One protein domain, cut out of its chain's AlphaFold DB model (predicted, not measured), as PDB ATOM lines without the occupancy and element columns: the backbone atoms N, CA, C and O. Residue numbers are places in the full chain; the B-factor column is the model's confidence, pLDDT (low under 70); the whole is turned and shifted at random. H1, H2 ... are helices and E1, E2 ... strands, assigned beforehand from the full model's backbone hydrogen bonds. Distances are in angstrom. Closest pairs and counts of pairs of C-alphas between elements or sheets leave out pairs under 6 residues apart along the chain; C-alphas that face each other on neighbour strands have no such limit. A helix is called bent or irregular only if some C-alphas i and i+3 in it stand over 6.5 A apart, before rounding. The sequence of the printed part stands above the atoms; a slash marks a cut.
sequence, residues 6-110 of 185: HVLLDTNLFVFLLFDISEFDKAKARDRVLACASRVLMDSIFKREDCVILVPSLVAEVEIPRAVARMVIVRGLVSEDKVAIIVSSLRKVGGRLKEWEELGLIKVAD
ATOM      1  N   HIS A   6      -8.127  -8.631 -32.028       88.62
ATOM      2  CA  HIS A   6      -9.280  -7.745 -32.113       88.62
ATOM      3  C   HIS A   6     -10.502  -8.395 -31.464       88.62
ATOM      4  O   HIS A   6     -10.849  -9.537 -31.778       88.62
ATOM      5  N   VAL A   7     -11.186  -7.650 -30.600       88.81
ATOM      6  CA  VAL A   7     -12.440  -8.078 -29.971       88.81
ATOM      7  C   VAL A   7     -13.545  -7.102 -30.346       88.81
ATOM      8  O   VAL A   7     -13.443  -5.915 -30.058       88.81
ATOM      9  N   LEU A   8     -14.608  -7.589 -30.977       88.50
ATOM     10  CA  LEU A   8     -15.799  -6.804 -31.275       88.50
ATOM     11  C   LEU A   8     -16.856  -7.079 -30.205       88.50
ATOM     12  O   LEU A   8     -17.257  -8.226 -30.001       88.50
ATOM     13  N   LEU A   9     -17.321  -6.023 -29.540       81.94
ATOM     14  CA  LEU A   9     -18.392  -6.098 -28.548       81.94
ATOM     15  C   LEU A   9     -19.747  -5.780 -29.191       81.94
ATOM     16  O   LEU A   9     -19.851  -4.870 -30.008       81.94
ATOM     17  N   ASP A  10     -20.791  -6.495 -28.773       77.75
ATOM     18  CA  ASP A  10     -22.189  -6.134 -29.049       77.75
ATOM     19  C   ASP A  10     -22.474  -4.669 -28.651       77.75
ATOM     20  O   ASP A  10     -22.063  -4.213 -27.576       77.75
ATOM     21  N   THR A  11     -23.219  -3.948 -29.497       80.44
ATOM     22  CA  THR A  11     -23.710  -2.582 -29.268       80.44
ATOM     23  C   THR A  11     -24.219  -2.377 -27.844       80.44
ATOM     24  O   THR A  11     -23.888  -1.373 -27.218       80.44
ATOM     25  N   ASN A  12     -25.012  -3.310 -27.304       77.56
ATOM     26  CA  ASN A  12     -25.584  -3.140 -25.965       77.56
ATOM     27  C   ASN A  12     -24.504  -3.077 -24.881       77.56
ATOM     28  O   ASN A  12     -24.617  -2.285 -23.946       77.56
ATOM     29  N   LEU A  13     -23.449  -3.888 -25.006       76.56
ATOM     30  CA  LEU A  13     -22.333  -3.850 -24.065       76.56
ATOM     31  C   LEU A  13     -21.611  -2.512 -24.157       76.56
ATOM     32  O   LEU A  13     -21.289  -1.939 -23.121       76.56
ATOM     33  N   PHE A  14     -21.429  -2.013 -25.380       80.31
ATOM     34  CA  PHE A  14     -20.724  -0.773 -25.664       80.31
ATOM     35  C   PHE A  14     -21.485   0.477 -25.195       80.31
ATOM     36  O   PHE A  14     -20.892   1.400 -24.640       80.31
ATOM     37  N   VAL A  15     -22.814   0.491 -25.320       84.12
ATOM     38  CA  VAL A  15     -23.664   1.585 -24.822       84.12
ATOM     39  C   VAL A  15     -23.504   1.766 -23.312       84.12
ATOM     40  O   VAL A  15     -23.313   2.889 -22.854       84.12
ATOM     41  N   PHE A  16     -23.489   0.683 -22.531       82.44
ATOM     42  CA  PHE A  16     -23.307   0.781 -21.076       82.44
ATOM     43  C   PHE A  16     -21.897   1.203 -20.632       82.44
ATOM     44  O   PHE A  16     -21.679   1.448 -19.446       82.44
ATOM     45  N   LEU A  17     -20.938   1.286 -21.555       79.00
ATOM     46  CA  LEU A  17     -19.625   1.877 -21.288       79.00
ATOM     47  C   LEU A  17     -19.630   3.386 -21.459       79.00
ATOM     48  O   LEU A  17     -18.901   4.097 -20.775       79.00
ATOM     49  N   LEU A  18     -20.437   3.874 -22.394       81.19
ATOM     50  CA  LEU A  18     -20.470   5.284 -22.753       81.19
ATOM     51  C   LEU A  18     -21.459   6.089 -21.911       81.19
ATOM     52  O   LEU A  18     -21.285   7.307 -21.785       81.19
ATOM     53  N   PHE A  19     -22.475   5.423 -21.359       82.88
ATOM     54  CA  PHE A  19     -23.583   6.039 -20.637       82.88
ATOM     55  C   PHE A  19     -23.819   5.341 -19.302       82.88
ATOM     56  O   PHE A  19     -23.831   4.109 -19.230       82.88
ATOM     57  N   ASP A  20     -24.047   6.129 -18.250       82.56
ATOM     58  CA  ASP A  20     -24.415   5.572 -16.955       82.56
ATOM     59  C   ASP A  20     -25.881   5.125 -16.959       82.56
ATOM     60  O   ASP A  20     -26.790   5.856 -17.358       82.56
ATOM     61  N   ILE A  21     -26.114   3.892 -16.516       83.62
ATOM     62  CA  ILE A  21     -27.454   3.313 -16.456       83.62
ATOM     63  C   ILE A  21     -28.301   3.947 -15.346       83.62
ATOM     64  O   ILE A  21     -29.527   3.865 -15.407       83.62
ATOM     65  N   SER A  22     -27.672   4.596 -14.355       80.81
ATOM     66  CA  SER A  22     -28.365   5.361 -13.307       80.81
ATOM     67  C   SER A  22     -29.176   6.538 -13.851       80.81
ATOM     68  O   SER A  22     -30.123   6.977 -13.198       80.81
ATOM     69  N   GLU A  23     -28.848   7.025 -15.050       80.81
ATOM     70  CA  GLU A  23     -29.582   8.117 -15.692       80.81
ATOM     71  C   GLU A  23     -30.989   7.696 -16.144       80.81
ATOM     72  O   GLU A  23     -31.854   8.543 -16.342       80.81
ATOM     73  N   PHE A  24     -31.264   6.396 -16.268       81.50
ATOM     74  CA  PHE A  24     -32.553   5.897 -16.747       81.50
ATOM     75  C   PHE A  24     -33.447   5.452 -15.583       81.50
ATOM     76  O   PHE A  24     -33.170   4.457 -14.908       81.50
ATOM     77  N   ASP A  25     -34.572   6.143 -15.385       78.69
ATOM     78  CA  ASP A  25     -35.422   5.989 -14.193       78.69
ATOM     79  C   ASP A  25     -36.119   4.620 -14.119       78.69
ATOM     80  O   ASP A  25     -36.357   4.080 -13.040       78.69
ATOM     81  N   LYS A  26     -36.417   4.017 -15.274       83.12
ATOM     82  CA  LYS A  26     -37.045   2.691 -15.410       83.12
ATOM     83  C   LYS A  26     -36.055   1.635 -15.915       83.12
ATOM     84  O   LYS A  26     -36.461   0.684 -16.592       83.12
ATOM     85  N   ALA A  27     -34.759   1.791 -15.628       81.69
ATOM     86  CA  ALA A  27     -33.753   0.770 -15.923       81.69
ATOM     87  C   ALA A  27     -34.121  -0.573 -15.267       81.69
ATOM     88  O   ALA A  27     -34.380  -0.645 -14.063       81.69
ATOM     89  N   LYS A  28     -34.119  -1.659 -16.048       84.00
ATOM     90  CA  LYS A  28     -34.438  -2.999 -15.535       84.00
ATOM     91  C   LYS A  28     -33.243  -3.583 -14.781       84.00
ATOM     92  O   LYS A  28     -32.096  -3.244 -15.068       84.00
ATOM     93  N   ALA A  29     -33.489  -4.544 -13.886       84.25
ATOM     94  CA  ALA A  29     -32.424  -5.272 -13.183       84.25
ATOM     95  C   ALA A  29     -31.389  -5.874 -14.155       84.25
ATOM     96  O   ALA A  29     -30.185  -5.733 -13.953       84.25
ATOM     97  N   ARG A  30     -31.857  -6.445 -15.273       82.50
ATOM     98  CA  ARG A  30     -30.999  -6.955 -16.352       82.50
ATOM     99  C   ARG A  30     -30.068  -5.887 -16.935       82.50
ATOM    100  O   ARG A  30     -28.909  -6.193 -17.194       82.50
ATOM    101  N   ASP A  31     -30.547  -4.660 -17.126       82.56
ATOM    102  CA  ASP A  31     -29.733  -3.576 -17.690       82.56
ATOM    103  C   ASP A  31     -28.592  -3.209 -16.724       82.56
ATOM    104  O   ASP A  31     -27.454  -3.028 -17.147       82.56
ATOM    105  N   ARG A  32     -28.856  -3.211 -15.408       83.81
ATOM    106  CA  ARG A  32     -27.830  -2.985 -14.374       83.81
ATOM    107  C   ARG A  32     -26.771  -4.090 -14.351       83.81
ATOM    108  O   ARG A  32     -25.582  -3.802 -14.236       83.81
ATOM    109  N   VAL A  33     -27.188  -5.351 -14.496       84.06
ATOM    110  CA  VAL A  33     -26.267  -6.500 -14.583       84.06
ATOM    111  C   VAL A  33     -25.394  -6.411 -15.835       84.06
ATOM    112  O   VAL A  33     -24.189  -6.655 -15.764       84.06
ATOM    113  N   LEU A  34     -25.983  -6.047 -16.978       79.75
ATOM    114  CA  LEU A  34     -25.235  -5.837 -18.215       79.75
ATOM    115  C   LEU A  34     -24.235  -4.690 -18.065       79.75
ATOM    116  O   LEU A  34     -23.076  -4.889 -18.399       79.75
ATOM    117  N   ALA A  35     -24.637  -3.560 -17.480       83.75
ATOM    118  CA  ALA A  35     -23.744  -2.428 -17.256       83.75
ATOM    119  C   ALA A  35     -22.556  -2.772 -16.348       83.75
ATOM    120  O   ALA A  35     -21.411  -2.483 -16.694       83.75
ATOM    121  N   CYS A  36     -22.803  -3.449 -15.222       83.88
ATOM    122  CA  CYS A  36     -21.742  -3.924 -14.330       83.88
ATOM    123  C   CYS A  36     -20.757  -4.830 -15.078       83.88
ATOM    124  O   CYS A  36     -19.541  -4.654 -15.024       83.88
ATOM    125  N   ALA A  37     -21.287  -5.776 -15.842       80.38
ATOM    126  CA  ALA A  37     -20.452  -6.704 -16.566       80.38
ATOM    127  C   ALA A  37     -19.697  -6.096 -17.747       80.38
ATOM    128  O   ALA A  37     -18.586  -6.542 -18.019       80.38
ATOM    129  N   SER A  38     -20.272  -5.106 -18.434       82.12
ATOM    130  CA  SER A  38     -19.558  -4.329 -19.445       82.12
ATOM    131  C   SER A  38     -18.321  -3.690 -18.821       82.12
ATOM    132  O   SER A  38     -17.235  -3.852 -19.362       82.12
ATOM    133  N   ARG A  39     -18.451  -3.055 -17.647       82.50
ATOM    134  CA  ARG A  39     -17.313  -2.448 -16.931       82.50
ATOM    135  C   ARG A  39     -16.231  -3.481 -16.596       82.50
ATOM    136  O   ARG A  39     -15.076  -3.283 -16.949       82.50
ATOM    137  N   VAL A  40     -16.608  -4.624 -16.016       83.56
ATOM    138  CA  VAL A  40     -15.653  -5.703 -15.680       83.56
ATOM    139  C   VAL A  40     -14.957  -6.271 -16.923       83.56
ATOM    140  O   VAL A  40     -13.748  -6.519 -16.904       83.56
ATOM    141  N   LEU A  41     -15.708  -6.492 -18.006       78.56
ATOM    142  CA  LEU A  41     -15.162  -7.001 -19.263       78.56
ATOM    143  C   LEU A  41     -14.149  -6.016 -19.850       78.56
ATOM    144  O   LEU A  41     -13.070  -6.427 -20.265       78.56
ATOM    145  N   MET A  42     -14.470  -4.725 -19.831       79.44
ATOM    146  CA  MET A  42     -13.582  -3.677 -20.324       79.44
ATOM    147  C   MET A  42     -12.326  -3.533 -19.494       79.44
ATOM    148  O   MET A  42     -11.247  -3.533 -20.069       79.44
ATOM    149  N   ASP A  43     -12.440  -3.497 -18.168       81.62
ATOM    150  CA  ASP A  43     -11.270  -3.452 -17.290       81.62
ATOM    151  C   ASP A  43     -10.336  -4.638 -17.549       81.62
ATOM    152  O   ASP A  43      -9.116  -4.510 -17.469       81.62
ATOM    153  N   SER A  44     -10.903  -5.800 -17.881       81.44
ATOM    154  CA  SER A  44     -10.131  -6.994 -18.224       81.44
ATOM    155  C   SER A  44      -9.458  -6.883 -19.596       81.44
ATOM    156  O   SER A  44      -8.322  -7.323 -19.744       81.44
ATOM    157  N   ILE A  45     -10.135  -6.299 -20.591       79.81
ATOM    158  CA  ILE A  45      -9.580  -6.095 -21.938       79.81
ATOM    159  C   ILE A  45      -8.513  -4.995 -21.923       79.81
ATOM    160  O   ILE A  45      -7.431  -5.200 -22.453       79.81
ATOM    161  N   PHE A  46      -8.764  -3.867 -21.261       81.00
ATOM    162  CA  PHE A  46      -7.842  -2.728 -21.185       81.00
ATOM    163  C   PHE A  46      -6.554  -3.031 -20.417       81.00
ATOM    164  O   PHE A  46      -5.532  -2.399 -20.663       81.00
ATOM    165  N   LYS A  47      -6.565  -4.015 -19.512       83.31
ATOM    166  CA  LYS A  47      -5.349  -4.496 -18.833       83.31
ATOM    167  C   LYS A  47      -4.501  -5.434 -19.694       83.31
ATOM    168  O   LYS A  47      -3.405  -5.803 -19.278       83.31
ATOM    169  N   ARG A  48      -5.000  -5.864 -20.856       82.31
ATOM    170  CA  ARG A  48      -4.294  -6.763 -21.768       82.31
ATOM    171  C   ARG A  48      -3.687  -5.977 -22.922       82.31
ATOM    172  O   ARG A  48      -4.396  -5.532 -23.813       82.31
ATOM    173  N   GLU A  49      -2.361  -5.905 -22.954       80.94
ATOM    174  CA  GLU A  49      -1.611  -5.262 -24.047       80.94
ATOM    175  C   GLU A  49      -1.781  -5.973 -25.402       80.94
ATOM    176  O   GLU A  49      -1.494  -5.406 -26.453       80.94
ATOM    177  N   ASP A  50      -2.246  -7.226 -25.398       85.25
ATOM    178  CA  ASP A  50      -2.453  -8.038 -26.595       85.25
ATOM    179  C   ASP A  50      -3.894  -8.002 -27.129       85.25
ATOM    180  O   ASP A  50      -4.218  -8.779 -28.028       85.25
ATOM    181  N   CYS A  51      -4.765  -7.136 -26.601       86.69
ATOM    182  CA  CYS A  51      -6.162  -7.023 -27.017       86.69
ATOM    183  C   CYS A  51      -6.548  -5.584 -27.358       86.69
ATOM    184  O   CYS A  51      -6.319  -4.666 -26.581       86.69
ATOM    185  N   VAL A  52      -7.209  -5.408 -28.501       90.00
ATOM    186  CA  VAL A  52      -7.741  -4.117 -28.953       90.00
ATOM    187  C   VAL A  52      -9.212  -4.290 -29.290       90.00
ATOM    188  O   VAL A  52      -9.601  -5.239 -29.977       90.00
ATOM    189  N   ILE A  53     -10.054  -3.372 -28.827       90.25
ATOM    190  CA  ILE A  53     -11.485  -3.446 -29.123       90.25
ATOM    191  C   ILE A  53     -11.740  -2.887 -30.513       90.25
ATOM    192  O   ILE A  53     -11.445  -1.732 -30.798       90.25
ATOM    193  N   LEU A  54     -12.328  -3.702 -31.379       92.25
ATOM    194  CA  LEU A  54     -12.775  -3.268 -32.689       92.25
ATOM    195  C   LEU A  54     -14.153  -2.618 -32.565       92.25
ATOM    196  O   LEU A  54     -15.116  -3.276 -32.168       92.25
ATOM    197  N   VAL A  55     -14.252  -1.350 -32.951       91.81
ATOM    198  CA  VAL A  55     -15.512  -0.601 -32.988       91.81
ATOM    199  C   VAL A  55     -15.877  -0.340 -34.451       91.81
ATOM    200  O   VAL A  55     -15.239   0.490 -35.098       91.81
ATOM    201  N   PRO A  56     -16.876  -1.038 -35.015       92.75
ATOM    202  CA  PRO A  56     -17.378  -0.726 -36.352       92.75
ATOM    203  C   PRO A  56     -17.922   0.714 -36.397       92.75
ATOM    204  O   PRO A  56     -18.668   1.109 -35.498       92.75
ATOM    205  N   SER A  57     -17.612   1.496 -37.434       92.25
ATOM    206  CA  SER A  57     -18.103   2.880 -37.570       92.25
ATOM    207  C   SER A  57     -19.631   2.937 -37.583       92.25
ATOM    208  O   SER A  57     -20.219   3.789 -36.925       92.25
ATOM    209  N   LEU A  58     -20.287   1.942 -38.194       91.19
ATOM    210  CA  LEU A  58     -21.739   1.750 -38.125       91.19
ATOM    211  C   LEU A  58     -22.251   1.683 -36.675       91.19
ATOM    212  O   LEU A  58     -23.322   2.211 -36.370       91.19
ATOM    213  N   VAL A  59     -21.503   1.032 -35.776       89.56
ATOM    214  CA  VAL A  59     -21.895   0.945 -34.366       89.56
ATOM    215  C   VAL A  59     -21.819   2.327 -33.721       89.56
ATOM    216  O   VAL A  59     -22.774   2.760 -33.075       89.56
ATOM    217  N   ALA A  60     -20.719   3.045 -33.948       87.81
ATOM    218  CA  ALA A  60     -20.503   4.380 -33.403       87.81
ATOM    219  C   ALA A  60     -21.523   5.415 -33.912       87.81
ATOM    220  O   ALA A  60     -22.059   6.202 -33.131       87.81
ATOM    221  N   GLU A  61     -21.797   5.400 -35.214       88.81
ATOM    222  CA  GLU A  61     -22.563   6.430 -35.919       88.81
ATOM    223  C   GLU A  61     -24.072   6.175 -35.914       88.81
ATOM    224  O   GLU A  61     -24.855   7.121 -35.966       88.81
ATOM    225  N   VAL A  62     -24.498   4.908 -35.859       88.38
ATOM    226  CA  VAL A  62     -25.910   4.532 -36.029       88.38
ATOM    227  C   VAL A  62     -26.437   3.763 -34.828       88.38
ATOM    228  O   VAL A  62     -27.459   4.143 -34.251       88.38
ATOM    229  N   GLU A  63     -25.763   2.686 -34.428       89.31
ATOM    230  CA  GLU A  63     -26.282   1.794 -33.390       89.31
ATOM    231  C   GLU A  63     -26.326   2.436 -32.010       89.31
ATOM    232  O   GLU A  63     -27.345   2.333 -31.328       89.31
ATOM    233  N   ILE A  64     -25.258   3.126 -31.602       89.12
ATOM    234  CA  ILE A  64     -25.201   3.789 -30.297       89.12
ATOM    235  C   ILE A  64     -26.276   4.881 -30.196       89.12
ATOM    236  O   ILE A  64     -27.075   4.808 -29.257       89.12
ATOM    237  N   PRO A  65     -26.395   5.843 -31.140       88.31
ATOM    238  CA  PRO A  65     -27.483   6.819 -31.099       88.31
ATOM    239  C   PRO A  65     -28.868   6.171 -31.069       88.31
ATOM    240  O   PRO A  65     -29.719   6.570 -30.272       88.31
ATOM    241  N   ARG A  66     -29.091   5.127 -31.881       88.50
ATOM    242  CA  ARG A  66     -30.368   4.403 -31.920       88.50
ATOM    243  C   ARG A  66     -30.682   3.716 -30.592       88.50
ATOM    244  O   ARG A  66     -31.809   3.810 -30.104       88.50
ATOM    245  N   ALA A  67     -29.710   3.017 -30.013       87.25
ATOM    246  CA  ALA A  67     -29.864   2.307 -28.752       87.25
ATOM    247  C   ALA A  67     -30.161   3.283 -27.607       87.25
ATOM    248  O   ALA A  67     -31.109   3.064 -26.853       87.25
ATOM    249  N   VAL A  68     -29.431   4.398 -27.532       86.31
ATOM    250  CA  VAL A  68     -29.648   5.439 -26.521       86.31
ATOM    251  C   VAL A  68     -31.019   6.094 -26.683       86.31
ATOM    252  O   VAL A  68     -31.756   6.191 -25.706       86.31
ATOM    253  N   ALA A  69     -31.423   6.461 -27.904       85.31
ATOM    254  CA  ALA A  69     -32.756   7.012 -28.161       85.31
ATOM    255  C   ALA A  69     -33.868   6.045 -27.719       85.31
ATOM    256  O   ALA A  69     -34.830   6.436 -27.055       85.31
ATOM    257  N   ARG A  70     -33.710   4.748 -28.008       85.75
ATOM    258  CA  ARG A  70     -34.638   3.714 -27.541       85.75
ATOM    259  C   ARG A  70     -34.641   3.595 -26.017       85.75
ATOM    260  O   ARG A  70     -35.709   3.412 -25.436       85.75
ATOM    261  N   MET A  71     -33.486   3.687 -25.358       82.06
ATOM    262  CA  MET A  71     -33.409   3.671 -23.896       82.06
ATOM    263  C   MET A  71     -34.114   4.882 -23.285       82.06
ATOM    264  O   MET A  71     -34.886   4.696 -22.353       82.06
ATOM    265  N   VAL A  72     -33.952   6.082 -23.845       82.50
ATOM    266  CA  VAL A  72     -34.675   7.286 -23.398       82.50
ATOM    267  C   VAL A  72     -36.190   7.064 -23.438       82.50
ATOM    268  O   VAL A  72     -36.876   7.290 -22.442       82.50
ATOM    269  N   ILE A  73     -36.705   6.532 -24.551       80.81
ATOM    270  CA  ILE A  73     -38.144   6.291 -24.736       80.81
ATOM    271  C   ILE A  73     -38.655   5.180 -23.806       80.81
ATOM    272  O   ILE A  73     -39.667   5.336 -23.127       80.81
ATOM    273  N   VAL A  74     -37.977   4.030 -23.783       81.62
ATOM    274  CA  VAL A  74     -38.501   2.809 -23.147       81.62
ATOM    275  C   VAL A  74     -38.138   2.723 -21.664       81.62
ATOM    276  O   VAL A  74     -38.902   2.171 -20.872       81.62
ATOM    277  N   ARG A  75     -36.958   3.214 -21.277       78.31
ATOM    278  CA  ARG A  75     -36.462   3.195 -19.891       78.31
ATOM    279  C   ARG A  75     -36.720   4.497 -19.152       78.31
ATOM    280  O   ARG A  75     -36.449   4.540 -17.964       78.31
ATOM    281  N   GLY A  76     -37.323   5.488 -19.801       69.69
ATOM    282  CA  GLY A  76     -37.784   6.705 -19.155       69.69
ATOM    283  C   GLY A  76     -36.627   7.606 -18.751       69.69
ATOM    284  O   GLY A  76     -35.845   7.290 -17.859       69.69
ATOM    285  N   LEU A  77     -36.567   8.753 -19.408       74.19
ATOM    286  CA  LEU A  77     -35.725   9.861 -19.009       74.19
ATOM    287  C   LEU A  77     -36.660  11.059 -18.849       74.19
ATOM    288  O   LEU A  77     -37.093  11.637 -19.844       74.19
ATOM    289  N   VAL A  78     -37.093  11.334 -17.616       67.19
ATOM    290  CA  VAL A  78     -38.138  12.350 -17.368       67.19
ATOM    291  C   VAL A  78     -37.588  13.687 -16.872       67.19
ATOM    292  O   VAL A  78     -38.328  14.662 -16.817       67.19
ATOM    293  N   SER A  79     -36.298  13.748 -16.537       81.38
ATOM    294  CA  SER A  79     -35.615  14.975 -16.114       81.38
ATOM    295  C   SER A  79     -34.906  15.641 -17.293       81.38
ATOM    296  O   SER A  79     -34.137  14.992 -18.002       81.38
ATOM    297  N   GLU A  80     -35.139  16.944 -17.470       81.25
ATOM    298  CA  GLU A  80     -34.485  17.773 -18.489       81.25
ATOM    299  C   GLU A  80     -32.954  17.757 -18.350       81.25
ATOM    300  O   GLU A  80     -32.252  17.572 -19.344       81.25
ATOM    301  N   ASP A  81     -32.438  17.819 -17.118       84.00
ATOM    302  CA  ASP A  81     -31.000  17.727 -16.836       84.00
ATOM    303  C   ASP A  81     -30.415  16.403 -17.331       84.00
ATOM    304  O   ASP A  81     -29.379  16.374 -18.000       84.00
ATOM    305  N   LYS A  82     -31.115  15.292 -17.074       81.81
ATOM    306  CA  LYS A  82     -30.699  13.974 -17.566       81.81
ATOM    307  C   LYS A  82     -30.727  13.922 -19.094       81.81
ATOM    308  O   LYS A  82     -29.813  13.353 -19.697       81.81
ATOM    309  N   VAL A  83     -31.726  14.536 -19.745       81.50
ATOM    310  CA  VAL A  83     -31.788  14.617 -21.222       81.50
ATOM    311  C   VAL A  83     -30.563  15.358 -21.740       81.50
ATOM    312  O   VAL A  83     -29.879  14.860 -22.637       81.50
ATOM    313  N   ALA A  84     -30.244  16.508 -21.147       83.31
ATOM    314  CA  ALA A  84     -29.083  17.302 -21.518       83.31
ATOM    315  C   ALA A  84     -27.768  16.520 -21.343       83.31
ATOM    316  O   ALA A  84     -26.921  16.543 -22.242       83.31
ATOM    317  N   ILE A  85     -27.614  15.766 -20.246       83.19
ATOM    318  CA  ILE A  85     -26.450  14.899 -19.995       83.19
ATOM    319  C   ILE A  85     -26.306  13.841 -21.092       83.19
ATOM    320  O   ILE A  85     -25.215  13.683 -21.649       83.19
ATOM    321  N   ILE A  86     -27.387  13.140 -21.445       83.62
ATOM    322  CA  ILE A  86     -27.362  12.084 -22.466       83.62
ATOM    323  C   ILE A  86     -27.073  12.656 -23.860       83.62
ATOM    324  O   ILE A  86     -26.221  12.124 -24.573       83.62
ATOM    325  N   VAL A  87     -27.715  13.763 -24.245       83.25
ATOM    326  CA  VAL A  87     -27.491  14.419 -25.548       83.25
ATOM    327  C   VAL A  87     -26.059  14.947 -25.661       83.25
ATOM    328  O   VAL A  87     -25.384  14.716 -26.667       83.25
ATOM    329  N   SER A  88     -25.555  15.604 -24.614       83.94
ATOM    330  CA  SER A  88     -24.162  16.062 -24.543       83.94
ATOM    331  C   SER A  88     -23.187  14.888 -24.636       83.94
ATOM    332  O   SER A  88     -22.206  14.933 -25.380       83.94
ATOM    333  N   SER A  89     -23.494  13.793 -23.939       84.38
ATOM    334  CA  SER A  89     -22.703  12.566 -23.965       84.38
ATOM    335  C   SER A  89     -22.664  11.933 -25.355       84.38
ATOM    336  O   SER A  89     -21.571  11.571 -25.793       84.38
ATOM    337  N   LEU A  90     -23.799  11.864 -26.063       85.88
ATOM    338  CA  LEU A  90     -23.896  11.394 -27.451       85.88
ATOM    339  C   LEU A  90     -23.030  12.234 -28.393       85.88
ATOM    340  O   LEU A  90     -22.232  11.681 -29.147       85.88
ATOM    341  N   ARG A  91     -23.112  13.567 -28.299       84.69
ATOM    342  CA  ARG A  91     -22.295  14.483 -29.115       84.69
ATOM    343  C   ARG A  91     -20.791  14.276 -28.901       84.69
ATOM    344  O   ARG A  91     -20.004  14.488 -29.818       84.69
ATOM    345  N   LYS A  92     -20.393  13.856 -27.698       85.69
ATOM    346  CA  LYS A  92     -18.997  13.594 -27.322       85.69
ATOM    347  C   LYS A  92     -18.515  12.177 -27.648       85.69
ATOM    348  O   LYS A  92     -17.333  11.916 -27.443       85.69
ATOM    349  N   VAL A  93     -19.371  11.262 -28.122       86.38
ATOM    350  CA  VAL A  93     -18.969   9.866 -28.398       86.38
ATOM    351  C   VAL A  93     -17.804   9.820 -29.384       86.38
ATOM    352  O   VAL A  93     -16.795   9.204 -29.073       86.38
ATOM    353  N   GLY A  94     -17.886  10.536 -30.510       84.38
ATOM    354  CA  GLY A  94     -16.806  10.548 -31.505       84.38
ATOM    355  C   GLY A  94     -15.461  11.027 -30.943       84.38
ATOM    356  O   GLY A  94     -14.433  10.417 -31.217       84.38
ATOM    357  N   GLY A  95     -15.472  12.066 -30.098       86.69
ATOM    358  CA  GLY A  95     -14.264  12.552 -29.416       86.69
ATOM    359  C   GLY A  95     -13.676  11.518 -28.455       86.69
ATOM    360  O   GLY A  95     -12.491  11.223 -28.536       86.69
ATOM    361  N   ARG A  96     -14.522  10.889 -27.626       87.88
ATOM    362  CA  ARG A  96     -14.099   9.824 -26.699       87.88
ATOM    363  C   ARG A  96     -13.518   8.610 -27.425       87.88
ATOM    364  O   ARG A  96     -12.522   8.055 -26.978       87.88
ATOM    365  N   LEU A  97     -14.117   8.200 -28.544       89.88
ATOM    366  CA  LEU A  97     -13.587   7.098 -29.350       89.88
ATOM    367  C   LEU A  97     -12.215   7.443 -29.932       89.88
ATOM    368  O   LEU A  97     -11.317   6.609 -29.886       89.88
ATOM    369  N   LYS A  98     -12.027   8.676 -30.411       90.81
ATOM    370  CA  LYS A  98     -10.728   9.133 -30.904       90.81
ATOM    371  C   LYS A  98      -9.657   9.107 -29.807       90.81
ATOM    372  O   LYS A  98      -8.581   8.572 -30.035       90.81
ATOM    373  N   GLU A  99      -9.970   9.609 -28.615       91.31
ATOM    374  CA  GLU A  99      -9.064   9.555 -27.457       91.31
ATOM    375  C   GLU A  99      -8.691   8.104 -27.097       91.31
ATOM    376  O   GLU A  99      -7.530   7.795 -26.843       91.31
ATOM    377  N   TRP A 100      -9.655   7.178 -27.112       90.31
ATOM    378  CA  TRP A 100      -9.390   5.762 -26.831       90.31
ATOM    379  C   TRP A 100      -8.567   5.076 -27.925       90.31
ATOM    380  O   TRP A 100      -7.793   4.166 -27.627       90.31
ATOM    381  N   GLU A 101      -8.725   5.492 -29.180       91.56
ATOM    382  CA  GLU A 101      -7.927   5.000 -30.302       91.56
ATOM    383  C   GLU A 101      -6.482   5.516 -30.226       91.56
ATOM    384  O   GLU A 101      -5.548   4.741 -30.418       91.56
ATOM    385  N   GLU A 102      -6.279   6.782 -29.844       92.12
ATOM    386  CA  GLU A 102      -4.953   7.367 -29.587       92.12
ATOM    387  C   GLU A 102      -4.215   6.661 -28.436       92.12
ATOM    388  O   GLU A 102      -2.994   6.513 -28.476       92.12
ATOM    389  N   LEU A 103      -4.955   6.163 -27.440       88.81
ATOM    390  CA  LEU A 103      -4.429   5.339 -26.346       88.81
ATOM    391  C   LEU A 103      -4.217   3.861 -26.731       88.81
ATOM    392  O   LEU A 103      -3.777   3.073 -25.896       88.81
ATOM    393  N   GLY A 104      -4.551   3.460 -27.962       88.00
ATOM    394  CA  GLY A 104      -4.432   2.077 -28.434       88.00
ATOM    395  C   GLY A 104      -5.436   1.099 -27.810       88.00
ATOM    396  O   GLY A 104      -5.295  -0.110 -27.981       88.00
ATOM    397  N   LEU A 105      -6.450   1.597 -27.097       87.31
ATOM    398  CA  LEU A 105      -7.457   0.781 -26.410       87.31
ATOM    399  C   LEU A 105      -8.509   0.229 -27.378       87.31
ATOM    400  O   LEU A 105      -9.043  -0.870 -27.194       87.31
ATOM    401  N   ILE A 106      -8.821   1.012 -28.410       91.12
ATOM    402  CA  ILE A 106      -9.769   0.643 -29.456       91.12
ATOM    403  C   ILE A 106      -9.173   0.862 -30.845       91.12
ATOM    404  O   ILE A 106      -8.182   1.564 -31.018       91.12
ATOM    405  N   LYS A 107      -9.840   0.291 -31.843       92.81
ATOM    406  CA  LYS A 107      -9.639   0.564 -33.262       92.81
ATOM    407  C   LYS A 107     -10.994   0.791 -33.911       92.81
ATOM    408  O   LYS A 107     -11.826  -0.124 -33.920       92.81
ATOM    409  N   VAL A 108     -11.212   1.971 -34.479       92.88
ATOM    410  CA  VAL A 108     -12.431   2.260 -35.234       92.88
ATOM    411  C   VAL A 108     -12.257   1.740 -36.660       92.88
ATOM    412  O   VAL A 108     -11.312   2.087 -37.365       92.88
ATOM    413  N   ALA A 109     -13.152   0.856 -37.092       94.00
ATOM    414  CA  ALA A 109     -13.106   0.257 -38.422       94.00
ATOM    415  C   ALA A 109     -14.250   0.768 -39.291       94.00
ATOM    416  O   ALA A 109     -15.412   0.635 -38.916       94.00
ATOM    417  N   ASP A 110     -13.926   1.301 -40.469       94.50
ATOM    418  CA  ASP A 110     -14.941   1.782 -41.403       94.50
ATOM    419  C   ASP A 110     -15.792   0.626 -41.961       94.50
ATOM    420  O   ASP A 110     -15.349  -0.192 -42.775       94.50
TER     421      ASP A 110
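Overview. This is residues 6 to 110 of the 185 residues of an uncharacterized protein of Thermoprotei archaeon (UniProt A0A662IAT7). Three longer helices, H2, H3 and H4, run roughly lengthwise around the short helix H1, which lies in the middle and crosses H2 and H3; toward one end sits a small sheet of three strands, with H5 and the last part of H2 over one face. H4 touches no helix but is near H3, and H5 likewise touches no helix but is near H3. The printed part has 105 residues, in the order E1 H1 H2 E2 H3 H4 H5 E3; the sheet runs E1 E2 E3, all parallel, and the class is mostly helix. The whole is compact, with a radius of gyration of the C-alphas of 13.8 A, and elongated, spanning 41 by 26 by 19 A.

Arrangement. E1, residues 6 to 9, is the edge strand parallel to E2, residues 51 to 56; N 7 and O 52 are 3.0 A apart, within hydrogen-bond range. E3, residues 106 to 109, is the other edge strand, parallel to E2, with N 107 and O 53 at 2.8 A. H1, residues 11 to 18, touches H2, residues 29 to 46, with residues 34 to 39 of H2 alone; their closest C-alphas, Phe 16 and Ala 35, are 5.0 A apart, and their lines are about perpendicular at 76 degrees. E1, H1, H2 and E2 form a strand-helix-strand unit, two parallel neighbour strands with helices between, whose crossover is right-handed. H1 also touches H3, residues 57 to 75, about perpendicular at 82 degrees; the closest C-alphas, Val 15 and Ile 64, are 6.1 A apart. H3 only grazes the sheet, with residues 57 to 63. H4, residues 80 to 91, is close to H3 but not clearly touching, with C-alphas 65 and 90 the closest at 6.9 A, at a shallow tilt of 11 degrees, opposite ways. E2, H3, H4, H5, residues 93 to 102, and E3 form a second such unit. H2 and H5 are on the same face, giving two layers, helices on one face of a sheet, at heights over the sheet of 12.2 A and 7.4 A. Every O i to N i+4 pair is within range in H2, H4 and H5; H1 has 3 of 4 and H3 13 of 15.

Along the chain. E1 begins at C-alpha 6 (-9.280, -7.745, -32.113) and is 9.9 A long; H1 is 10.7 A. H2 is 26.0 A, E2 15.9 A and H3 25.5 A. H3 is irregular, but only just: C-alphas 61 and 64 are 6.7 A apart, and it has a kink of 30 degrees near residue 64. H4 is 16.5 A, H5 14.3 A and E3 9.6 A, ending at C-alpha 109 (-13.106, 0.257, -38.422).

Size, cuts and confidence. The C-alphas of Asp 50 and Val 78, the two farthest apart, are 42.1 A apart. The printed part has no cut, and no link is long. Residues 76 and 78 are under 70 in pLDDT.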